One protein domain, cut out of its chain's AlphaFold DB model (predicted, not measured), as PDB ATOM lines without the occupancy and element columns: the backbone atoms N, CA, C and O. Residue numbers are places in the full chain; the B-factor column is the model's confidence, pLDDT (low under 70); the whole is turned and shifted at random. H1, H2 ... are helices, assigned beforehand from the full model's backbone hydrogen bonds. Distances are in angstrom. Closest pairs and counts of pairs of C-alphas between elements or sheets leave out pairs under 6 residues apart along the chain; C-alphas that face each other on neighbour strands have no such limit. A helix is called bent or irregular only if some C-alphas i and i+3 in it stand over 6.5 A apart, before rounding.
ATOM      1  N   ASP A  38      23.968 -40.956  -6.535       79.12
ATOM      2  CA  ASP A  38      23.411 -39.963  -5.614       79.12
ATOM      3  C   ASP A  38      24.411 -39.553  -4.528       79.12
ATOM      4  O   ASP A  38      24.561 -38.361  -4.238       79.12
ATOM      5  N   ALA A  39      25.177 -40.501  -3.979       84.56
ATOM      6  CA  ALA A  39      26.204 -40.203  -2.979       84.56
ATOM      7  C   ALA A  39      27.328 -39.311  -3.545       84.56
ATOM      8  O   ALA A  39      27.795 -38.390  -2.864       84.56
ATOM      9  N   LEU A  40      27.740 -39.542  -4.800       88.56
ATOM     10  CA  LEU A  40      28.743 -38.720  -5.482       88.56
ATOM     11  C   LEU A  40      28.217 -37.300  -5.739       88.56
ATOM     12  O   LEU A  40      28.901 -36.316  -5.448       88.56
ATOM     13  N   ARG A  41      26.974 -37.176  -6.221       88.25
ATOM     14  CA  ARG A  41      26.324 -35.875  -6.444       88.25
ATOM     15  C   ARG A  41      26.199 -35.078  -5.146       88.25
ATOM     16  O   ARG A  41      26.451 -33.871  -5.131       88.25
ATOM     17  N   VAL A  42      25.849 -35.741  -4.043       90.12
ATOM     18  CA  VAL A  42      25.796 -35.131  -2.707       90.12
ATOM     19  C   VAL A  42      27.179 -34.663  -2.252       90.12
ATOM     20  O   VAL A  42      27.287 -33.546  -1.747       90.12
ATOM     21  N   LEU A  43      28.239 -35.452  -2.448       92.06
ATOM     22  CA  LEU A  43      29.607 -35.052  -2.099       92.06
ATOM     23  C   LEU A  43      30.037 -33.752  -2.804       92.06
ATOM     24  O   LEU A  43      30.582 -32.849  -2.163       92.06
ATOM     25  N   GLU A  44      29.759 -33.643  -4.104       91.88
ATOM     26  CA  GLU A  44      30.163 -32.500  -4.935       91.88
ATOM     27  C   GLU A  44      29.291 -31.248  -4.697       91.88
ATOM     28  O   GLU A  44      29.720 -30.123  -4.960       91.88
ATOM     29  N   SER A  45      28.079 -31.401  -4.145       90.44
ATOM     30  CA  SER A  45      27.104 -30.303  -3.989       90.44
ATOM     31  C   SER A  45      26.790 -29.899  -2.543       90.44
ATOM     32  O   SER A  45      26.252 -28.809  -2.322       90.44
ATOM     33  N   ALA A  46      27.116 -30.722  -1.538       90.12
ATOM     34  CA  ALA A  46      26.731 -30.476  -0.151       90.12
ATOM     35  C   ALA A  46      27.376 -29.204   0.417       90.12
ATOM     36  O   ALA A  46      28.596 -29.086   0.530       90.12
ATOM     37  N   ARG A  47      26.525 -28.258   0.831       89.12
ATOM     38  CA  ARG A  47      26.915 -26.987   1.452       89.12
ATOM     39  C   ARG A  47      26.084 -26.759   2.717       89.12
ATOM     40  O   ARG A  47      24.858 -26.889   2.651       89.12
ATOM     41  N   PRO A  48      26.699 -26.381   3.853       91.38
ATOM     42  CA  PRO A  48      28.144 -26.249   4.084       91.38
ATOM     43  C   PRO A  48      28.848 -27.615   4.208       91.38
ATOM     44  O   PRO A  48      28.206 -28.589   4.601       91.38
ATOM     45  N   ALA A  49      30.160 -27.674   3.943       91.50
ATOM     46  CA  ALA A  49      30.971 -28.900   3.876       91.50
ATOM     47  C   ALA A  49      30.758 -29.851   5.066       91.50
ATOM     48  O   ALA A  49      30.611 -31.055   4.881       91.50
ATOM     49  N   ARG A  50      30.608 -29.305   6.280       91.75
ATOM     50  CA  ARG A  50      30.291 -30.064   7.504       91.75
ATOM     51  C   ARG A  50      28.997 -30.891   7.456       91.75
ATOM     52  O   ARG A  50      28.729 -31.632   8.385       91.75
ATOM     53  N   THR A  51      28.136 -30.714   6.456       91.62
ATOM     54  CA  THR A  51      26.880 -31.477   6.306       91.62
ATOM     55  C   THR A  51      27.007 -32.675   5.371       91.62
ATOM     56  O   THR A  51      26.061 -33.454   5.279       91.62
ATOM     57  N   ALA A  52      28.156 -32.848   4.708       91.00
ATOM     58  CA  ALA A  52      28.351 -33.891   3.707       91.00
ATOM     59  C   ALA A  52      28.116 -35.296   4.276       91.00
ATOM     60  O   ALA A  52      27.335 -36.043   3.700       91.00
ATOM     61  N   ALA A  53      28.681 -35.627   5.444       88.00
ATOM     62  CA  ALA A  53      28.478 -36.951   6.045       88.00
ATOM     63  C   ALA A  53      27.006 -37.258   6.350       88.00
ATOM     64  O   ALA A  53      26.532 -38.346   6.043       88.00
ATOM     65  N   ALA A  54      26.259 -36.290   6.891       86.25
ATOM     66  CA  ALA A  54      24.840 -36.478   7.184       86.25
ATOM     67  C   ALA A  54      24.005 -36.671   5.908       86.25
ATOM     68  O   ALA A  54      23.102 -37.502   5.884       86.25
ATOM     69  N   ARG A  55      24.312 -35.926   4.839       87.81
ATOM     70  CA  ARG A  55      23.597 -36.042   3.559       87.81
ATOM     71  C   ARG A  55      23.958 -37.318   2.799       87.81
ATOM     72  O   ARG A  55      23.076 -37.918   2.208       87.81
ATOM     73  N   ILE A  56      25.216 -37.753   2.853       86.88
ATOM     74  CA  ILE A  56      25.646 -39.030   2.267       86.88
ATOM     75  C   ILE A  56      25.009 -40.198   3.027       86.88
ATOM     76  O   ILE A  56      24.517 -41.133   2.408       86.88
ATOM     77  N   ALA A  57      24.933 -40.124   4.360       81.44
ATOM     78  CA  ALA A  57      24.207 -41.114   5.152       81.44
ATOM     79  C   ALA A  57      22.710 -41.167   4.789       81.44
ATOM     80  O   ALA A  57      22.153 -42.255   4.684       81.44
ATOM     81  N   ALA A  58      22.073 -40.014   4.549       78.94
ATOM     82  CA  ALA A  58      20.681 -39.948   4.096       78.94
ATOM     83  C   ALA A  58      20.474 -40.515   2.677       78.94
ATOM     84  O   ALA A  58      19.398 -41.020   2.388       78.94
ATOM     85  N   ALA A  59      21.501 -40.479   1.823       77.75
ATOM     86  CA  ALA A  59      21.492 -41.050   0.472       77.75
ATOM     87  C   ALA A  59      21.822 -42.561   0.435       77.75
ATOM     88  O   ALA A  59      22.159 -43.094  -0.617       77.75
ATOM     89  N   GLY A  60      21.774 -43.257   1.577       71.56
ATOM     90  CA  GLY A  60      22.061 -44.695   1.655       71.56
ATOM     91  C   GLY A  60      23.526 -45.052   1.933       71.56
ATOM     92  O   GLY A  60      23.872 -46.231   1.951       71.56
ATOM     93  N   GLY A  61      24.384 -44.066   2.214       81.38
ATOM     94  CA  GLY A  61      25.787 -44.270   2.580       81.38
ATOM     95  C   GLY A  61      26.775 -43.939   1.461       81.38
ATOM     96  O   GLY A  61      26.430 -43.384   0.422       81.38
ATOM     97  N   VAL A  62      28.057 -44.223   1.703       82.94
ATOM     98  CA  VAL A  62      29.127 -43.920   0.743       82.94
ATOM     99  C   VAL A  62      29.146 -45.006  -0.334       82.94
ATOM    100  O   VAL A  62      29.649 -46.102  -0.097       82.94
ATOM    101  N   GLY A  63      28.604 -44.708  -1.516       83.81
ATOM    102  CA  GLY A  63      28.751 -45.575  -2.687       83.81
ATOM    103  C   GLY A  63      30.215 -45.720  -3.128       83.81
ATOM    104  O   GLY A  63      31.056 -44.880  -2.802       83.81
ATOM    105  N   GLU A  64      30.528 -46.767  -3.894       85.06
ATOM    106  CA  GLU A  64      31.902 -47.091  -4.322       85.06
ATOM    107  C   GLU A  64      32.591 -45.930  -5.059       85.06
ATOM    108  O   GLU A  64      33.754 -45.612  -4.792       85.06
ATOM    109  N   GLU A  65      31.846 -45.240  -5.920       86.81
ATOM    110  CA  GLU A  65      32.340 -44.115  -6.706       86.81
ATOM    111  C   GLU A  65      32.588 -42.859  -5.848       86.81
ATOM    112  O   GLU A  65      33.639 -42.222  -5.948       86.81
ATOM    113  N   ALA A  66      31.679 -42.547  -4.917       87.25
ATOM    114  CA  ALA A  66      31.880 -41.481  -3.936       87.25
ATOM    115  C   ALA A  66      33.074 -41.780  -3.010       87.25
ATOM    116  O   ALA A  66      33.857 -40.883  -2.692       87.25
ATOM    117  N   ALA A  67      33.256 -43.046  -2.620       88.12
ATOM    118  CA  ALA A  67      34.396 -43.500  -1.831       88.12
ATOM    119  C   ALA A  67      35.713 -43.341  -2.608       88.12
ATOM    120  O   ALA A  67      36.696 -42.837  -2.065       88.12
ATOM    121  N   ARG A  68      35.734 -43.714  -3.896       91.12
ATOM    122  CA  ARG A  68      36.885 -43.516  -4.793       91.12
ATOM    123  C   ARG A  68      37.241 -42.037  -4.913       91.12
ATOM    124  O   ARG A  68      38.401 -41.677  -4.724       91.12
ATOM    125  N   ARG A  69      36.244 -41.177  -5.134       92.94
ATOM    126  CA  ARG A  69      36.440 -39.726  -5.223       92.94
ATOM    127  C   ARG A  69      36.979 -39.126  -3.921       92.94
ATOM    128  O   ARG A  69      37.905 -38.319  -3.960       92.94
ATOM    129  N   LEU A  70      36.442 -39.532  -2.768       92.62
ATOM    130  CA  LEU A  70      36.945 -39.117  -1.454       92.62
ATOM    131  C   LEU A  70      38.397 -39.555  -1.231       92.62
ATOM    132  O   LEU A  70      39.200 -38.734  -0.791       92.62
ATOM    133  N   ARG A  71      38.748 -40.801  -1.580       93.75
ATOM    134  CA  ARG A  71      40.128 -41.315  -1.505       93.75
ATOM    135  C   ARG A  71      41.097 -40.461  -2.320       93.75
ATOM    136  O   ARG A  71      42.132 -40.058  -1.798       93.75
ATOM    137  N   GLU A  72      40.749 -40.141  -3.566       94.25
ATOM    138  CA  GLU A  72      41.567 -39.287  -4.438       94.25
ATOM    139  C   GLU A  72      41.780 -37.888  -3.843       94.25
ATOM    140  O   GLU A  72      42.908 -37.395  -3.801       94.25
ATOM    141  N   LEU A  73      40.709 -37.256  -3.348       93.81
ATOM    142  CA  LEU A  73      40.774 -35.920  -2.752       93.81
ATOM    143  C   LEU A  73      41.609 -35.903  -1.466       93.81
ATOM    144  O   LEU A  73      42.437 -35.009  -1.279       93.81
ATOM    145  N   VAL A  74      41.411 -36.888  -0.588       93.88
ATOM    146  CA  VAL A  74      42.162 -37.015   0.668       93.88
ATOM    147  C   VAL A  74      43.642 -37.277   0.392       93.88
ATOM    148  O   VAL A  74      44.490 -36.620   0.994       93.88
ATOM    149  N   GLU A  75      43.968 -38.174  -0.538       92.25
ATOM    150  CA  GLU A  75      45.356 -38.496  -0.886       92.25
ATOM    151  C   GLU A  75      46.074 -37.299  -1.523       92.25
ATOM    152  O   GLU A  75      47.191 -36.957  -1.132       92.25
ATOM    153  N   HIS A  76      45.424 -36.613  -2.467       92.25
ATOM    154  CA  HIS A  76      46.027 -35.488  -3.177       92.25
ATOM    155  C   HIS A  76      46.234 -34.263  -2.268       92.25
ATOM    156  O   HIS A  76      47.308 -33.650  -2.266       92.25
ATOM    157  N   HIS A  77      45.221 -33.902  -1.471       91.38
ATOM    158  CA  HIS A  77      45.231 -32.650  -0.711       91.38
ATOM    159  C   HIS A  77      45.755 -32.792   0.719       91.38
ATOM    160  O   HIS A  77      46.437 -31.879   1.193       91.38
ATOM    161  N   LEU A  78      45.498 -33.910   1.403       92.06
ATOM    162  CA  LEU A  78      45.900 -34.109   2.798       92.06
ATOM    163  C   LEU A  78      47.136 -35.005   2.880       92.06
ATOM    164  O   LEU A  78      48.212 -34.517   3.237       92.06
ATOM    165  N   GLY A  79      47.014 -36.265   2.457       89.62
ATOM    166  CA  GLY A  79      48.077 -37.266   2.569       89.62
ATOM    167  C   GLY A  79      48.484 -37.532   4.026       89.62
ATOM    168  O   GLY A  79      47.650 -37.490   4.933       89.62
ATOM    169  N   ASP A  80      49.778 -37.747   4.252       90.88
ATOM    170  CA  ASP A  80      50.430 -37.944   5.558       90.88
ATOM    171  C   ASP A  80      50.712 -36.638   6.327       90.88
ATOM    172  O   ASP A  80      51.392 -36.636   7.351       90.88
ATOM    173  N   ARG A  81      50.200 -35.497   5.856       91.56
ATOM    174  CA  ARG A  81      50.540 -34.174   6.398       91.56
ATOM    175  C   ARG A  81      49.631 -33.783   7.563       91.56
ATOM    176  O   ARG A  81      48.548 -33.228   7.359       91.56
ATOM    177  N   ALA A  82      50.082 -34.055   8.788       90.69
ATOM    178  CA  ALA A  82      49.399 -33.751  10.052       90.69
ATOM    179  C   ALA A  82      48.822 -32.321  10.128       90.69
ATOM    180  O   ALA A  82      47.674 -32.118  10.530       90.69
ATOM    181  N   GLU A  83      49.591 -31.323   9.693       91.12
ATOM    182  CA  GLU A  83      49.195 -29.915   9.705       91.12
ATOM    183  C   GLU A  83      47.999 -29.624   8.791       91.12
ATOM    184  O   GLU A  83      47.150 -28.801   9.128       91.12
ATOM    185  N   ARG A  84      47.859 -30.333   7.666       91.81
ATOM    186  CA  ARG A  84      46.715 -30.140   6.764       91.81
ATOM    187  C   ARG A  84      45.436 -30.718   7.351       91.81
ATOM    188  O   ARG A  84      44.379 -30.106   7.233       91.81
ATOM    189  N   TRP A  85      45.529 -31.851   8.043       93.62
ATOM    190  CA  TRP A  85      44.398 -32.437   8.765       93.62
ATOM    191  C   TRP A  85      43.893 -31.526   9.887       93.62
ATOM    192  O   TRP A  85      42.683 -31.327  10.023       93.62
ATOM    193  N   LEU A  86      44.807 -30.921  10.651       91.25
ATOM    194  CA  LEU A  86      44.451 -29.957  11.692       91.25
ATOM    195  C   LEU A  86      43.836 -28.675  11.100       91.25
ATOM    196  O   LEU A  86      42.825 -28.190  11.606       91.25
ATOM    197  N   GLY A  87      44.383 -28.173   9.990       91.44
ATOM    198  CA  GLY A  87      43.813 -27.037   9.263       91.44
ATOM    199  C   GLY A  87      42.399 -27.299   8.741       91.44
ATOM    200  O   GLY A  87      41.513 -26.458   8.904       91.44
ATOM    201  N   VAL A  88      42.140 -28.494   8.199       92.56
ATOM    202  CA  VAL A  88      40.789 -28.910   7.790       92.56
ATOM    203  C   VAL A  88      39.846 -28.973   8.988       92.56
ATOM    204  O   VAL A  88      38.745 -28.435   8.897       92.56
ATOM    205  N   HIS A  89      40.263 -29.566  10.111       91.75
ATOM    206  CA  HIS A  89      39.467 -29.608  11.343       91.75
ATOM    207  C   HIS A  89      39.052 -28.204  11.812       91.75
ATOM    208  O   HIS A  89      37.874 -27.974  12.099       91.75
ATOM    209  N   ASP A  90      39.998 -27.262  11.852       89.25
ATOM    210  CA  ASP A  90      39.758 -25.900  12.328       89.25
ATOM    211  C   ASP A  90      38.856 -25.099  11.371       89.25
ATOM    212  O   ASP A  90      37.988 -24.337  11.811       89.25
ATOM    213  N   ALA A  91      38.998 -25.308  10.058       91.25
ATOM    214  CA  ALA A  91      38.206 -24.623   9.039       91.25
ATOM    215  C   ALA A  91      36.791 -25.208   8.857       91.25
ATOM    216  O   ALA A  91      35.864 -24.482   8.474       91.25
ATOM    217  N   LEU A  92      36.579 -26.497   9.152       90.50
ATOM    218  CA  LEU A  92      35.341 -27.218   8.819       90.50
ATOM    219  C   LEU A  92      34.082 -26.605   9.453       90.50
ATOM    220  O   LEU A  92      32.989 -26.667   8.885       90.50
ATOM    221  N   ALA A  93      34.215 -26.007  10.640       87.69
ATOM    222  CA  ALA A  93      33.095 -25.408  11.361       87.69
ATOM    223  C   ALA A  93      32.538 -24.152  10.668       87.69
ATOM    224  O   ALA A  93      31.328 -23.902  10.760       87.69
ATOM    225  N   VAL A  94      33.403 -23.390   9.990       87.88
ATOM    226  CA  VAL A  94      33.110 -22.068   9.408       87.88
ATOM    227  C   VAL A  94      33.053 -22.075   7.877       87.88
ATOM    228  O   VAL A  94      32.461 -21.166   7.290       87.88
ATOM    229  N   HIS A  95      33.610 -23.100   7.226       89.94
ATOM    230  CA  HIS A  95      33.642 -23.209   5.771       89.94
ATOM    231  C   HIS A  95      32.240 -23.455   5.181       89.94
ATOM    232  O   HIS A  95      31.551 -24.423   5.517       89.94
ATOM    233  N   ARG A  96      31.804 -22.558   4.283       89.88
ATOM    234  CA  ARG A  96      30.457 -22.572   3.676       89.88
ATOM    235  C   ARG A  96      30.377 -23.313   2.334       89.88
ATOM    236  O   ARG A  96      29.266 -23.565   1.868       89.88
ATOM    237  N   GLY A  97      31.520 -23.631   1.726       92.25
ATOM    238  CA  GLY A  97      31.626 -24.370   0.465       92.25
ATOM    239  C   GLY A  97      31.414 -25.877   0.625       92.25
ATOM    240  O   GLY A  97      30.845 -26.325   1.620       92.25
ATOM    241  N   THR A  98      31.839 -26.641  -0.379       95.31
ATOM    242  CA  THR A  98      31.725 -28.109  -0.441       95.31
ATOM    243  C   THR A  98      32.971 -28.781   0.144       95.31
ATOM    244  O   THR A  98      33.982 -28.118   0.377       95.31
ATOM    245  N   VAL A  99      32.922 -30.093   0.402       94.12
ATOM    246  CA  VAL A  99      34.102 -30.839   0.887       94.12
ATOM    247  C   VAL A  99      35.271 -30.773  -0.112       94.12
ATOM    248  O   VAL A  99      36.368 -30.435   0.328       94.12
ATOM    249  N   PRO A 100      35.079 -30.983  -1.432       95.06
ATOM    250  CA  PRO A 100      36.160 -30.808  -2.405       95.06
ATOM    251  C   PRO A 100      36.770 -29.400  -2.395       95.06
ATOM    252  O   PRO A 100      37.990 -29.271  -2.438       95.06
ATOM    253  N   ALA A 101      35.947 -28.349  -2.272       91.31
ATOM    254  CA  ALA A 101      36.434 -26.968  -2.201       91.31
ATOM    255  C   ALA A 101      37.277 -26.718  -0.938       91.31
ATOM    256  O   ALA A 101      38.361 -26.155  -1.028       91.31
ATOM    257  N   LEU A 102      36.826 -27.209   0.223       94.00
ATOM    258  CA  LEU A 102      37.580 -27.114   1.476       94.00
ATOM    259  C   LEU A 102      38.945 -27.816   1.393       94.00
ATOM    260  O   LEU A 102      39.932 -27.304   1.919       94.00
ATOM    261  N   LEU A 103      39.001 -28.994   0.765       92.94
ATOM    262  CA  LEU A 103      40.247 -29.746   0.606       92.94
ATOM    263  C   LEU A 103      41.194 -29.069  -0.394       92.94
ATOM    264  O   LEU A 103      42.399 -29.021  -0.148       92.94
ATOM    265  N   ALA A 104      40.657 -28.493  -1.473       91.00
ATOM    266  CA  ALA A 104      41.427 -27.730  -2.452       91.00
ATOM    267  C   ALA A 104      42.030 -26.443  -1.869       91.00
ATOM    268  O   ALA A 104      43.183 -26.134  -2.169       91.00
ATOM    269  N   ASP A 105      41.294 -25.745  -0.994       87.00
ATOM    270  CA  ASP A 105      41.771 -24.549  -0.285       87.00
ATOM    271  C   ASP A 105      42.958 -24.848   0.653       87.00
ATOM    272  O   ASP A 105      43.697 -23.930   1.010       87.00
ATOM    273  N   ALA A 106      43.140 -26.116   1.054       79.50
ATOM    274  CA  ALA A 106      44.216 -26.608   1.922       79.50
ATOM    275  C   ALA A 106      44.522 -25.664   3.110       79.50
ATOM    276  O   ALA A 106      45.650 -25.171   3.239       79.50
ATOM    277  N   PRO A 107      43.525 -25.379   3.972       83.75
ATOM    278  CA  PRO A 107      43.656 -24.379   5.025       83.75
ATOM    279  C   PRO A 107      44.797 -24.719   5.990       83.75
ATOM    280  O   PRO A 107      45.004 -25.879   6.347       83.75
ATOM    281  N   LEU A 108      45.521 -23.692   6.440       84.69
ATOM    282  CA  LEU A 108      46.534 -23.829   7.487       84.69
ATOM    283  C   LEU A 108      45.868 -23.943   8.875       84.69
ATOM    284  O   LEU A 108      44.803 -23.352   9.077       84.69
ATOM    285  N   PRO A 109      46.486 -24.655   9.840       85.75
ATOM    286  CA  PRO A 109      46.025 -24.698  11.228       85.75
ATOM    287  C   PRO A 109      45.792 -23.310  11.816       85.75
ATOM    288  O   PRO A 109      46.593 -22.394  11.600       85.75
ATOM    289  N   ALA A 110      44.737 -23.158  12.617       81.50
ATOM    290  CA  ALA A 110      44.561 -21.931  13.376       81.50
ATOM    291  C   ALA A 110      45.671 -21.822  14.443       81.50
ATOM    292  O   ALA A 110      46.062 -22.838  15.030       81.50
ATOM    293  N   PRO A 111      46.170 -20.610  14.755       78.31
ATOM    294  CA  PRO A 111      47.164 -20.434  15.808       78.31
ATOM    295  C   PRO A 111      46.629 -20.977  17.146       78.31
ATOM    296  O   PRO A 111      45.417 -20.920  17.378       78.31
ATOM    297  N   PRO A 112      47.486 -21.516  18.032       71.00
ATOM    298  CA  PRO A 112      47.055 -22.023  19.331       71.00
ATOM    299  C   PRO A 112      46.347 -20.921  20.128       71.00
ATOM    300  O   PRO A 112      46.768 -19.765  20.119       71.00
ATOM    301  N   ALA A 122      33.424 -27.948  18.786       74.00
ATOM    302  CA  ALA A 122      33.045 -28.214  17.404       74.00
ATOM    303  C   ALA A 122      31.663 -28.914  17.334       74.00
ATOM    304  O   ALA A 122      31.412 -29.865  18.091       74.00
ATOM    305  N   PRO A 123      30.754 -28.479  16.437       80.06
ATOM    306  CA  PRO A 123      29.473 -29.147  16.210       80.06
ATOM    307  C   PRO A 123      29.637 -30.636  15.865       80.06
ATOM    308  O   PRO A 123      30.648 -31.038  15.297       80.06
ATOM    309  N   ARG A 124      28.621 -31.466  16.146       82.50
ATOM    310  CA  ARG A 124      28.633 -32.906  15.790       82.50
ATOM    311  C   ARG A 124      28.898 -33.142  14.301       82.50
ATOM    312  O   ARG A 124      29.763 -33.934  13.968       82.50
ATOM    313  N   SER A 125      28.277 -32.337  13.442       85.56
ATOM    314  CA  SER A 125      28.428 -32.406  11.986       85.56
ATOM    315  C   SER A 125      29.878 -32.240  11.497       85.56
ATOM    316  O   SER A 125      30.272 -32.836  10.495       85.56
ATOM    317  N   VAL A 126      30.709 -31.495  12.241       87.38
ATOM    318  CA  VAL A 126      32.149 -31.391  11.966       87.38
ATOM    319  C   VAL A 126      32.851 -32.723  12.205       87.38
ATOM    320  O   VAL A 126      33.637 -33.161  11.370       87.38
ATOM    321  N   ARG A 127      32.538 -33.391  13.317       87.69
ATOM    322  CA  ARG A 127      33.110 -34.698  13.653       87.69
ATOM    323  C   ARG A 127      32.639 -35.786  12.700       87.69
ATOM    324  O   ARG A 127      33.469 -36.569  12.269       87.69
ATOM    325  N   ASP A 128      31.367 -35.787  12.315       88.75
ATOM    326  CA  ASP A 128      30.818 -36.788  11.390       88.75
ATOM    327  C   ASP A 128      31.486 -36.688  10.007       88.75
ATOM    328  O   ASP A 128      31.878 -37.690   9.414       88.75
ATOM    329  N   THR A 129      31.687 -35.462   9.515       92.06
ATOM    330  CA  THR A 129      32.382 -35.224   8.239       92.06
ATOM    331  C   THR A 129      33.876 -35.528   8.337       92.06
ATOM    332  O   THR A 129      34.441 -36.096   7.409       92.06
ATOM    333  N   LEU A 130      34.522 -35.214   9.463       92.62
ATOM    334  CA  LEU A 130      35.923 -35.575   9.685       92.62
ATOM    335  C   LEU A 130      36.112 -37.098   9.795       92.62
ATOM    336  O   LEU A 130      37.064 -37.626   9.232       92.62
ATOM    337  N   ALA A 131      35.192 -37.808  10.454       91.88
ATOM    338  CA  ALA A 131      35.188 -39.267  10.532       91.88
ATOM    339  C   ALA A 131      35.048 -39.901   9.142       91.88
ATOM    340  O   ALA A 131      35.796 -40.820   8.828       91.88
ATOM    341  N   LEU A 132      34.155 -39.369   8.298       92.50
ATOM    342  CA  LEU A 132      34.017 -39.789   6.901       92.50
ATOM    343  C   LEU A 132      35.340 -39.643   6.131       92.50
ATOM    344  O   LEU A 132      35.739 -40.568   5.434       92.50
ATOM    345  N   LEU A 133      36.032 -38.507   6.262       94.00
ATOM    346  CA  LEU A 133      37.313 -38.279   5.580       94.00
ATOM    347  C   LEU A 133      38.416 -39.216   6.081       94.00
ATOM    348  O   LEU A 133      39.163 -39.766   5.276       94.00
ATOM    349  N   LEU A 134      38.512 -39.403   7.399       94.19
ATOM    350  CA  LEU A 134      39.503 -40.285   8.015       94.19
ATOM    351  C   LEU A 134      39.276 -41.756   7.648       94.19
ATOM    352  O   LEU A 134      40.242 -42.480   7.446       94.19
ATOM    353  N   ASP A 135      38.020 -42.189   7.522       92.94
ATOM    354  CA  ASP A 135      37.680 -43.560   7.124       92.94
ATOM    355  C   ASP A 135      38.029 -43.863   5.657       92.94
ATOM    356  O   ASP A 135      38.255 -45.015   5.299       92.94
ATOM    357  N   GLN A 136      38.112 -42.826   4.813       93.25
ATOM    358  CA  GLN A 136      38.555 -42.937   3.421       93.25
ATOM    359  C   GLN A 136      40.054 -42.659   3.234       93.25
ATOM    360  O   GLN A 136      40.560 -42.795   2.125       93.25
ATOM    361  N   ALA A 137      40.791 -42.264   4.271       93.19
ATOM    362  CA  ALA A 137      42.236 -42.097   4.166       93.19
ATOM    363  C   ALA A 137      42.950 -43.461   4.181       93.19
ATOM    364  O   ALA A 137      42.427 -44.451   4.696       93.19
ATOM    365  N   ARG A 138      44.188 -43.509   3.672       93.44
ATOM    366  CA  ARG A 138      45.064 -44.661   3.930       93.44
ATOM    367  C   ARG A 138      45.267 -44.826   5.450       93.44
ATOM    368  O   ARG A 138      45.402 -43.802   6.129       93.44
ATOM    369  N   PRO A 139      45.292 -46.056   5.999       94.19
ATOM    370  CA  PRO A 139      45.376 -46.272   7.446       94.19
ATOM    371  C   PRO A 139      46.542 -45.540   8.124       94.19
ATOM    372  O   PRO A 139      46.379 -44.996   9.218       94.19
ATOM    373  N   GLU A 140      47.694 -45.449   7.458       94.00
ATOM    374  CA  GLU A 140      48.875 -44.747   7.965       94.00
ATOM    375  C   GLU A 140      48.630 -43.234   8.053       94.00
ATOM    376  O   GLU A 140      48.979 -42.590   9.042       94.00
ATOM    377  N   HIS A 141      47.966 -42.664   7.046       94.50
ATOM    378  CA  HIS A 141      47.639 -41.238   6.987       94.50
ATOM    379  C   HIS A 141      46.593 -40.848   8.031       94.50
ATOM    380  O   HIS A 141      46.732 -39.822   8.694       94.50
ATOM    381  N   ALA A 142      45.565 -41.681   8.216       94.44
ATOM    382  CA  ALA A 142      44.560 -41.477   9.255       94.44
ATOM    383  C   ALA A 142      45.184 -41.495  10.661       94.44
ATOM    384  O   ALA A 142      44.821 -40.673  11.502       94.44
ATOM    385  N   ALA A 143      46.151 -42.380  10.923       93.69
ATOM    386  CA  ALA A 143      46.861 -42.411  12.203       93.69
ATOM    387  C   ALA A 143      47.703 -41.139  12.443       93.69
ATOM    388  O   ALA A 143      47.681 -40.576  13.544       93.69
ATOM    389  N   VAL A 144      48.381 -40.630  11.406       93.81
ATOM    390  CA  VAL A 144      49.109 -39.349  11.472       93.81
ATOM    391  C   VAL A 144      48.154 -38.163  11.672       93.81
ATOM    392  O   VAL A 144      48.440 -37.242  12.435       93.81
ATOM    393  N   ALA A 145      46.975 -38.192  11.057       93.69
ATOM    394  CA  ALA A 145      45.953 -37.178  11.287       93.69
ATOM    395  C   ALA A 145      45.471 -37.180  12.746       93.69
ATOM    396  O   ALA A 145      45.409 -36.133  13.389       93.69
ATOM    397  N   LEU A 146      45.159 -38.357  13.298       94.31
ATOM    398  CA  LEU A 146      44.649 -38.500  14.664       94.31
ATOM    399  C   LEU A 146      45.638 -38.016  15.733       94.31
ATOM    400  O   LEU A 146      45.201 -37.470  16.746       94.31
ATOM    401  N   THR A 147      46.944 -38.175  15.508       91.88
ATOM    402  CA  THR A 147      47.985 -37.671  16.423       91.88
ATOM    403  C   THR A 147      48.057 -36.142  16.445       91.88
ATOM    404  O   THR A 147      48.367 -35.560  17.485       91.88
ATOM    405  N   ALA A 148      47.700 -35.479  15.341       90.00
ATOM    406  CA  ALA A 148      47.653 -34.020  15.239       90.00
ATOM    407  C   ALA A 148      46.383 -33.392  15.847       90.00
ATOM    408  O   ALA A 148      46.368 -32.203  16.173       90.00
ATOM    409  N   LEU A 149      45.301 -34.165  15.989       91.31
ATOM    410  CA  LEU A 149      44.003 -33.660  16.441       91.31
ATOM    411  C   LEU A 149      43.932 -33.468  17.974       91.31
ATOM    412  O   LEU A 149      44.561 -34.207  18.737       91.31
ATOM    413  N   PRO A 150      43.106 -32.524  18.475       88.69
ATOM    414  CA  PRO A 150      42.897 -32.330  19.915       88.69
ATOM    415  C   PRO A 150      42.268 -33.544  20.623       88.69
ATOM    416  O   PRO A 150      41.445 -34.246  20.034       88.69
ATOM    417  N   ASP A 151      42.561 -33.736  21.919       86.62
ATOM    418  CA  ASP A 151      42.047 -34.860  22.737       86.62
ATOM    419  C   ASP A 151      40.533 -35.010  22.658       86.62
ATOM    420  O   ASP A 151      40.019 -36.083  22.354       86.62
ATOM    421  N   ARG A 152      39.810 -33.901  22.839       85.25
ATOM    422  CA  ARG A 152      38.343 -33.887  22.776       85.25
ATOM    423  C   ARG A 152      37.803 -34.310  21.410       85.25
ATOM    424  O   ARG A 152      36.713 -34.876  21.347       85.25
ATOM    425  N   THR A 153      38.529 -34.016  20.333       89.00
ATOM    426  CA  THR A 153      38.144 -34.417  18.977       89.00
ATOM    427  C   THR A 153      38.387 -35.908  18.794       89.00
ATOM    428  O   THR A 153      37.474 -36.605  18.369       89.00
ATOM    429  N   VAL A 154      39.556 -36.415  19.197       91.44
ATOM    430  CA  VAL A 154      39.883 -37.851  19.146       91.44
ATOM    431  C   VAL A 154      38.908 -38.675  19.991       91.44
ATOM    432  O   VAL A 154      38.344 -39.645  19.494       91.44
ATOM    433  N   ASP A 155      38.613 -38.259  21.225       88.12
ATOM    434  CA  ASP A 155      37.600 -38.908  22.068       88.12
ATOM    435  C   ASP A 155      36.208 -38.847  21.427       88.12
ATOM    436  O   ASP A 155      35.453 -39.819  21.446       88.12
ATOM    437  N   GLY A 156      35.864 -37.707  20.826       87.19
ATOM    438  CA  GLY A 156      34.594 -37.516  20.139       87.19
ATOM    439  C   GLY A 156      34.448 -38.285  18.824       87.19
ATOM    440  O   GLY A 156      33.313 -38.382  18.366       87.19
ATOM    441  N   LEU A 157      35.550 -38.762  18.233       90.44
ATOM    442  CA  LEU A 157      35.603 -39.583  17.017       90.44
ATOM    443  C   LEU A 157      35.689 -41.080  17.342       90.44
ATOM    444  O   LEU A 157      35.078 -41.886  16.651       90.44
ATOM    445  N   LEU A 158      36.464 -41.450  18.368       93.81
ATOM    446  CA  LEU A 158      36.817 -42.841  18.658       93.81
ATOM    447  C   LEU A 158      36.098 -43.418  19.877       93.81
ATOM    448  O   LEU A 158      35.795 -44.604  19.868       93.81
ATOM    449  N   ALA A 159      35.828 -42.625  20.921       87.75
ATOM    450  CA  ALA A 159      35.293 -43.118  22.195       87.75
ATOM    451  C   ALA A 159      33.777 -42.904  22.363       87.75
ATOM    452  O   ALA A 159      33.149 -43.586  23.177       87.75
ATOM    453  N   GLY A 160      33.162 -41.984  21.611       80.12
ATOM    454  CA  GLY A 160      31.732 -41.678  21.716       80.12
ATOM    455  C   GLY A 160      31.047 -41.420  20.376       80.12
ATOM    456  O   GLY A 160      31.685 -41.018  19.415       80.12
ATOM    457  N   GLY A 161      29.719 -41.582  20.338       78.31
ATOM    458  CA  GLY A 161      28.906 -41.318  19.145       78.31
ATOM    459  C   GLY A 161      28.619 -42.565  18.301       78.31
ATOM    460  O   GLY A 161      28.263 -43.616  18.839       78.31
ATOM    461  N   THR A 162      28.670 -42.403  16.978       81.69
ATOM    462  CA  THR A 162      28.548 -43.478  15.983       81.69
ATOM    463  C   THR A 162      29.795 -44.358  15.988       81.69
ATOM    464  O   THR A 162      30.888 -43.872  16.261       81.69
ATOM    465  N   LEU A 163      29.636 -45.650  15.683       86.06
ATOM    466  CA  LEU A 163      30.772 -46.569  15.604       86.06
ATOM    467  C   LEU A 163      31.747 -46.090  14.509       86.06
ATOM    468  O   LEU A 163      31.275 -45.802  13.406       86.06
ATOM    469  N   PRO A 164      33.063 -46.006  14.783       90.31
ATOM    470  CA  PRO A 164      34.051 -45.688  13.760       90.31
ATOM    471  C   PRO A 164      33.970 -46.670  12.589       90.31
ATOM    472  O   PRO A 164      33.772 -47.870  12.801       90.31
ATOM    473  N   GLY A 165      34.123 -46.157  11.368       88.44
ATOM    474  CA  GLY A 165      34.160 -46.985  10.168       88.44
ATOM    475  C   GLY A 165      35.366 -47.941  10.148       88.44
ATOM    476  O   GLY A 165      36.316 -47.776  10.924       88.44
ATOM    477  N   PRO A 166      35.330 -48.978   9.294       89.06
ATOM    478  CA  PRO A 166      36.345 -50.026   9.270       89.06
ATOM    479  C   PRO A 166      37.742 -49.507   8.900       89.06
ATOM    480  O   PRO A 166      38.720 -49.996   9.461       89.06
ATOM    481  N   GLY A 167      37.852 -48.505   8.022       89.62
ATOM    482  CA  GLY A 167      39.133 -47.895   7.659       89.62
ATOM    483  C   GLY A 167      39.772 -47.186   8.852       89.62
ATOM    484  O   GLY A 167      40.948 -47.397   9.154       89.62
ATOM    485  N   LEU A 168      38.968 -46.438   9.612       92.38
ATOM    486  CA  LEU A 168      39.417 -45.756  10.826       92.38
ATOM    487  C   LEU A 168      39.774 -46.733  11.963       92.38
ATOM    488  O   LEU A 168      40.754 -46.520  12.681       92.38
ATOM    489  N   VAL A 169      39.024 -47.829  12.124       95.19
ATOM    490  CA  VAL A 169      39.368 -48.899  13.082       95.19
ATOM    491  C   VAL A 169      40.712 -49.538  12.726       95.19
ATOM    492  O   VAL A 169      41.551 -49.730  13.611       95.19
ATOM    493  N   THR A 170      40.945 -49.843  11.447       94.19
ATOM    494  CA  THR A 170      42.223 -50.381  10.953       94.19
ATOM    495  C   THR A 170      43.370 -49.408  11.222       94.19
ATOM    496  O   THR A 170      44.360 -49.802  11.835       94.19
ATOM    497  N   ALA A 171      43.197 -48.120  10.904       94.25
ATOM    498  CA  ALA A 171      44.186 -47.077  11.180       94.25
ATOM    499  C   ALA A 171      44.635 -47.055  12.649       94.25
ATOM    500  O   ALA A 171      45.829 -47.081  12.943       94.25
ATOM    501  N   VAL A 172      43.687 -47.065  13.591       95.69
ATOM    502  CA  VAL A 172      44.002 -47.020  15.028       95.69
ATOM    503  C   VAL A 172      44.617 -48.331  15.523       95.69
ATOM    504  O   VAL A 172      45.568 -48.320  16.306       95.69
ATOM    505  N   THR A 173      44.079 -49.473  15.095       94.69
ATOM    506  CA  THR A 173      44.556 -50.779  15.573       94.69
ATOM    507  C   THR A 173      45.959 -51.107  15.065       94.69
ATOM    508  O   THR A 173      46.771 -51.598  15.846       94.69
ATOM    509  N   GLU A 174      46.276 -50.789  13.809       93.75
ATOM    510  CA  GLU A 174      47.557 -51.137  13.175       93.75
ATOM    511  C   GLU A 174      48.610 -50.036  13.343       93.75
ATOM    512  O   GLU A 174      49.746 -50.331  13.709       93.75
ATOM    513  N   HIS A 175      48.223 -48.765  13.196       93.69
ATOM    514  CA  HIS A 175      49.162 -47.635  13.132       93.69
ATOM    515  C   HIS A 175      48.967 -46.577  14.232       93.69
ATOM    516  O   HIS A 175      49.786 -45.670  14.353       93.69
ATOM    517  N   GLY A 176      47.907 -46.676  15.040       92.12
ATOM    518  CA  GLY A 176      47.610 -45.712  16.101       92.12
ATOM    519  C   GLY A 176      48.621 -45.720  17.251       92.12
ATOM    520  O   GLY A 176      49.266 -46.725  17.544       92.12
ATOM    521  N   ASP A 177      48.727 -44.593  17.947       93.06
ATOM    522  CA  ASP A 177      49.475 -44.473  19.200       93.06
ATOM    523  C   ASP A 177      48.662 -44.981  20.413       93.06
ATOM    524  O   ASP A 177      47.476 -45.314  20.321       93.06
ATOM    525  N   SER A 178      49.287 -45.034  21.593       92.94
ATOM    526  CA  SER A 178      48.639 -45.467  22.842       92.94
ATOM    527  C   SER A 178      47.372 -44.670  23.166       92.94
ATOM    528  O   SER A 178      46.375 -45.228  23.627       92.94
ATOM    529  N   ARG A 179      47.386 -43.361  22.888       93.88
ATOM    530  CA  ARG A 179      46.281 -42.433  23.152       93.88
ATOM    531  C   ARG A 179      45.055 -42.763  22.300       93.88
ATOM    532  O   ARG A 179      43.955 -42.908  22.838       93.88
ATOM    533  N   THR A 180      45.231 -42.895  20.990       95.06
ATOM    534  CA  THR A 180      44.148 -43.193  20.038       95.06
ATOM    535  C   THR A 180      43.615 -44.612  20.223       95.06
ATOM    536  O   THR A 180      42.398 -44.813  20.237       95.06
ATOM    537  N   ARG A 181      44.495 -45.587  20.486       96.31
ATOM    538  CA  ARG A 181      44.110 -46.968  20.828       96.31
ATOM    539  C   ARG A 181      43.298 -47.041  22.118       96.31
ATOM    540  O   ARG A 181      42.277 -47.727  22.153       96.31
ATOM    541  N   ALA A 182      43.694 -46.304  23.157       95.44
ATOM    542  CA  ALA A 182      42.939 -46.236  24.406       95.44
ATOM    543  C   ALA A 182      41.579 -45.545  24.215       95.44
ATOM    544  O   ALA A 182      40.591 -45.979  24.806       95.44
ATOM    545  N   ALA A 183      41.496 -44.508  23.372       95.06
ATOM    546  CA  ALA A 183      40.227 -43.867  23.027       95.06
ATOM    547  C   ALA A 183      39.276 -44.835  22.300       95.06
ATOM    548  O   ALA A 183      38.128 -44.982  22.721       95.06
ATOM    549  N   LEU A 184      39.758 -45.570  21.292       95.75
ATOM    550  CA  LEU A 184      38.961 -46.588  20.597       95.75
ATOM    551  C   LEU A 184      38.524 -47.721  21.540       95.75
ATOM    552  O   LEU A 184      37.368 -48.146  21.515       95.75
ATOM    553  N   ALA A 185      39.412 -48.168  22.434       95.94
ATOM    554  CA  ALA A 185      39.100 -49.182  23.439       95.94
ATOM    555  C   ALA A 185      38.009 -48.743  24.435       95.94
ATOM    556  O   ALA A 185      37.371 -49.602  25.038       95.94
ATOM    557  N   ARG A 186      37.749 -47.437  24.612       95.44
ATOM    558  CA  ARG A 186      36.652 -46.925  25.457       95.44
ATOM    559  C   ARG A 186      35.283 -46.947  24.770       95.44
ATOM    560  O   ARG A 186      34.274 -46.741  25.444       95.44
ATOM    561  N   HIS A 187      35.215 -47.208  23.465       94.50
ATOM    562  CA  HIS A 187      33.957 -47.132  22.731       94.50
ATOM    563  C   HIS A 187      32.965 -48.230  23.173       94.50
ATOM    564  O   HIS A 187      33.268 -49.422  23.072       94.50
ATOM    565  N   PRO A 188      31.737 -47.891  23.609       89.69
ATOM    566  CA  PRO A 188      30.827 -48.845  24.260       89.69
ATOM    567  C   PRO A 188      30.201 -49.884  23.313       89.69
ATOM    568  O   PRO A 188      29.560 -50.838  23.765       89.69
ATOM    569  N   ARG A 189      30.331 -49.690  21.995       88.69
ATOM    570  CA  ARG A 189      29.760 -50.569  20.956       88.69
ATOM    571  C   ARG A 189      30.812 -51.252  20.078       88.69
ATOM    572  O   ARG A 189      30.441 -51.839  19.071       88.69
ATOM    573  N   ILE A 190      32.096 -51.135  20.416       91.81
ATOM    574  CA  ILE A 190      33.167 -51.748  19.622       91.81
ATOM    575  C   ILE A 190      33.128 -53.280  19.732       91.81
ATOM    576  O   ILE A 190      32.748 -53.821  20.774       91.81
ATOM    577  N   ASP A 191      33.490 -53.969  18.649       90.44
ATOM    578  CA  ASP A 191      33.515 -55.434  18.608       90.44
ATOM    579  C   ASP A 191      34.633 -56.005  19.498       90.44
ATOM    580  O   ASP A 191      35.716 -55.427  19.636       90.44
TER     581      ASP A 191
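Overview. This is residues 38 to 112 and 122 to 191 of the 1196 residues of an uncharacterized protein of Streptomyces morookaense (UniProt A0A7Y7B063). Ten short helices form a rounded, compact body with H6 in its middle. H1, H2, H3 and H5 make a group on one side of H6, and H7, H8, H9 and H10 make a group on the other; H4 bridges the two, touching H5 in one and H7 in the other. The printed part has 145 residues with ten named helices, in the order H1 to H10, and no named strand: the class is all helix, with helix packing part aligned, part crossed. The radius of gyration of the C-alphas is 13.9 A, and the C-alphas span 37 by 36 by 25 A.

Arrangement. H1, residues 38 to 45, and H2, residues 49 to 58, form a helical hairpin at a shallow tilt of 13 degrees; the closest C-alphas, of Ala 39 and Ile 56, are 5.4 A apart. H3, residues 64 to 77, touches H1 with residues 65 to 69 alone, closest at the C-alphas of Leu 40 and Ala 66, 4.5 A. H4, residues 82 to 92, and H5, residues 99 to 105, touch at a steep tilt of 60 degrees, closest at the C-alphas of Val 88 and Leu 103, 7.3 A. H5 also touches H1, H2 and H3. H6, residues 124 to 135, is the hub, touching five helices; it is about perpendicular to H2, at 78 degrees, and their closest C-alphas, of Ala 53 and Thr 129, are 4.8 A apart. H7, residues 139 to 148, touches H4, closest at the C-alphas of Ala 82 and Ala 145, 5.0 A. H8, residues 151 to 158, touches residues 127 to 131 of H6. H9, residues 166 to 175, touches H7 at 75 degrees, about perpendicular; the closest C-alphas, of Pro 139 and Ala 171, are 4.0 A apart. H10, residues 178 to 185, touches H8, closest at the C-alphas of Leu 158 and Leu 184, 4.7 A. Every O i to N i+4 pair is within hydrogen-bond range in H1 and H3 to H10, and 4 of 6 are in H2.

Along the chain. H1 begins at C-alpha 38, (23.411, -39.963, -5.614). H2, 15.1 A long, is irregular: C-alphas 50 and 53 are 7.3 A apart. H3 is the longest by residues, 20.0 A; H6 is 16.4 A, H4 15.6 A and H7 14.7 A. H10 ends at C-alpha 185, (39.100, -49.182, 23.439).

Size, cuts and confidence. The C-alphas farthest apart, of Asp 38 and Pro 112, are 38.8 A apart. Residues 113 to 121 are not printed, and C-alphas 112 and 122 are 15.4 A apart across this cut. Of the links printed whole, no link is long. The mean pLDDT of the printed part is 89.7, and no printed residue is under 70.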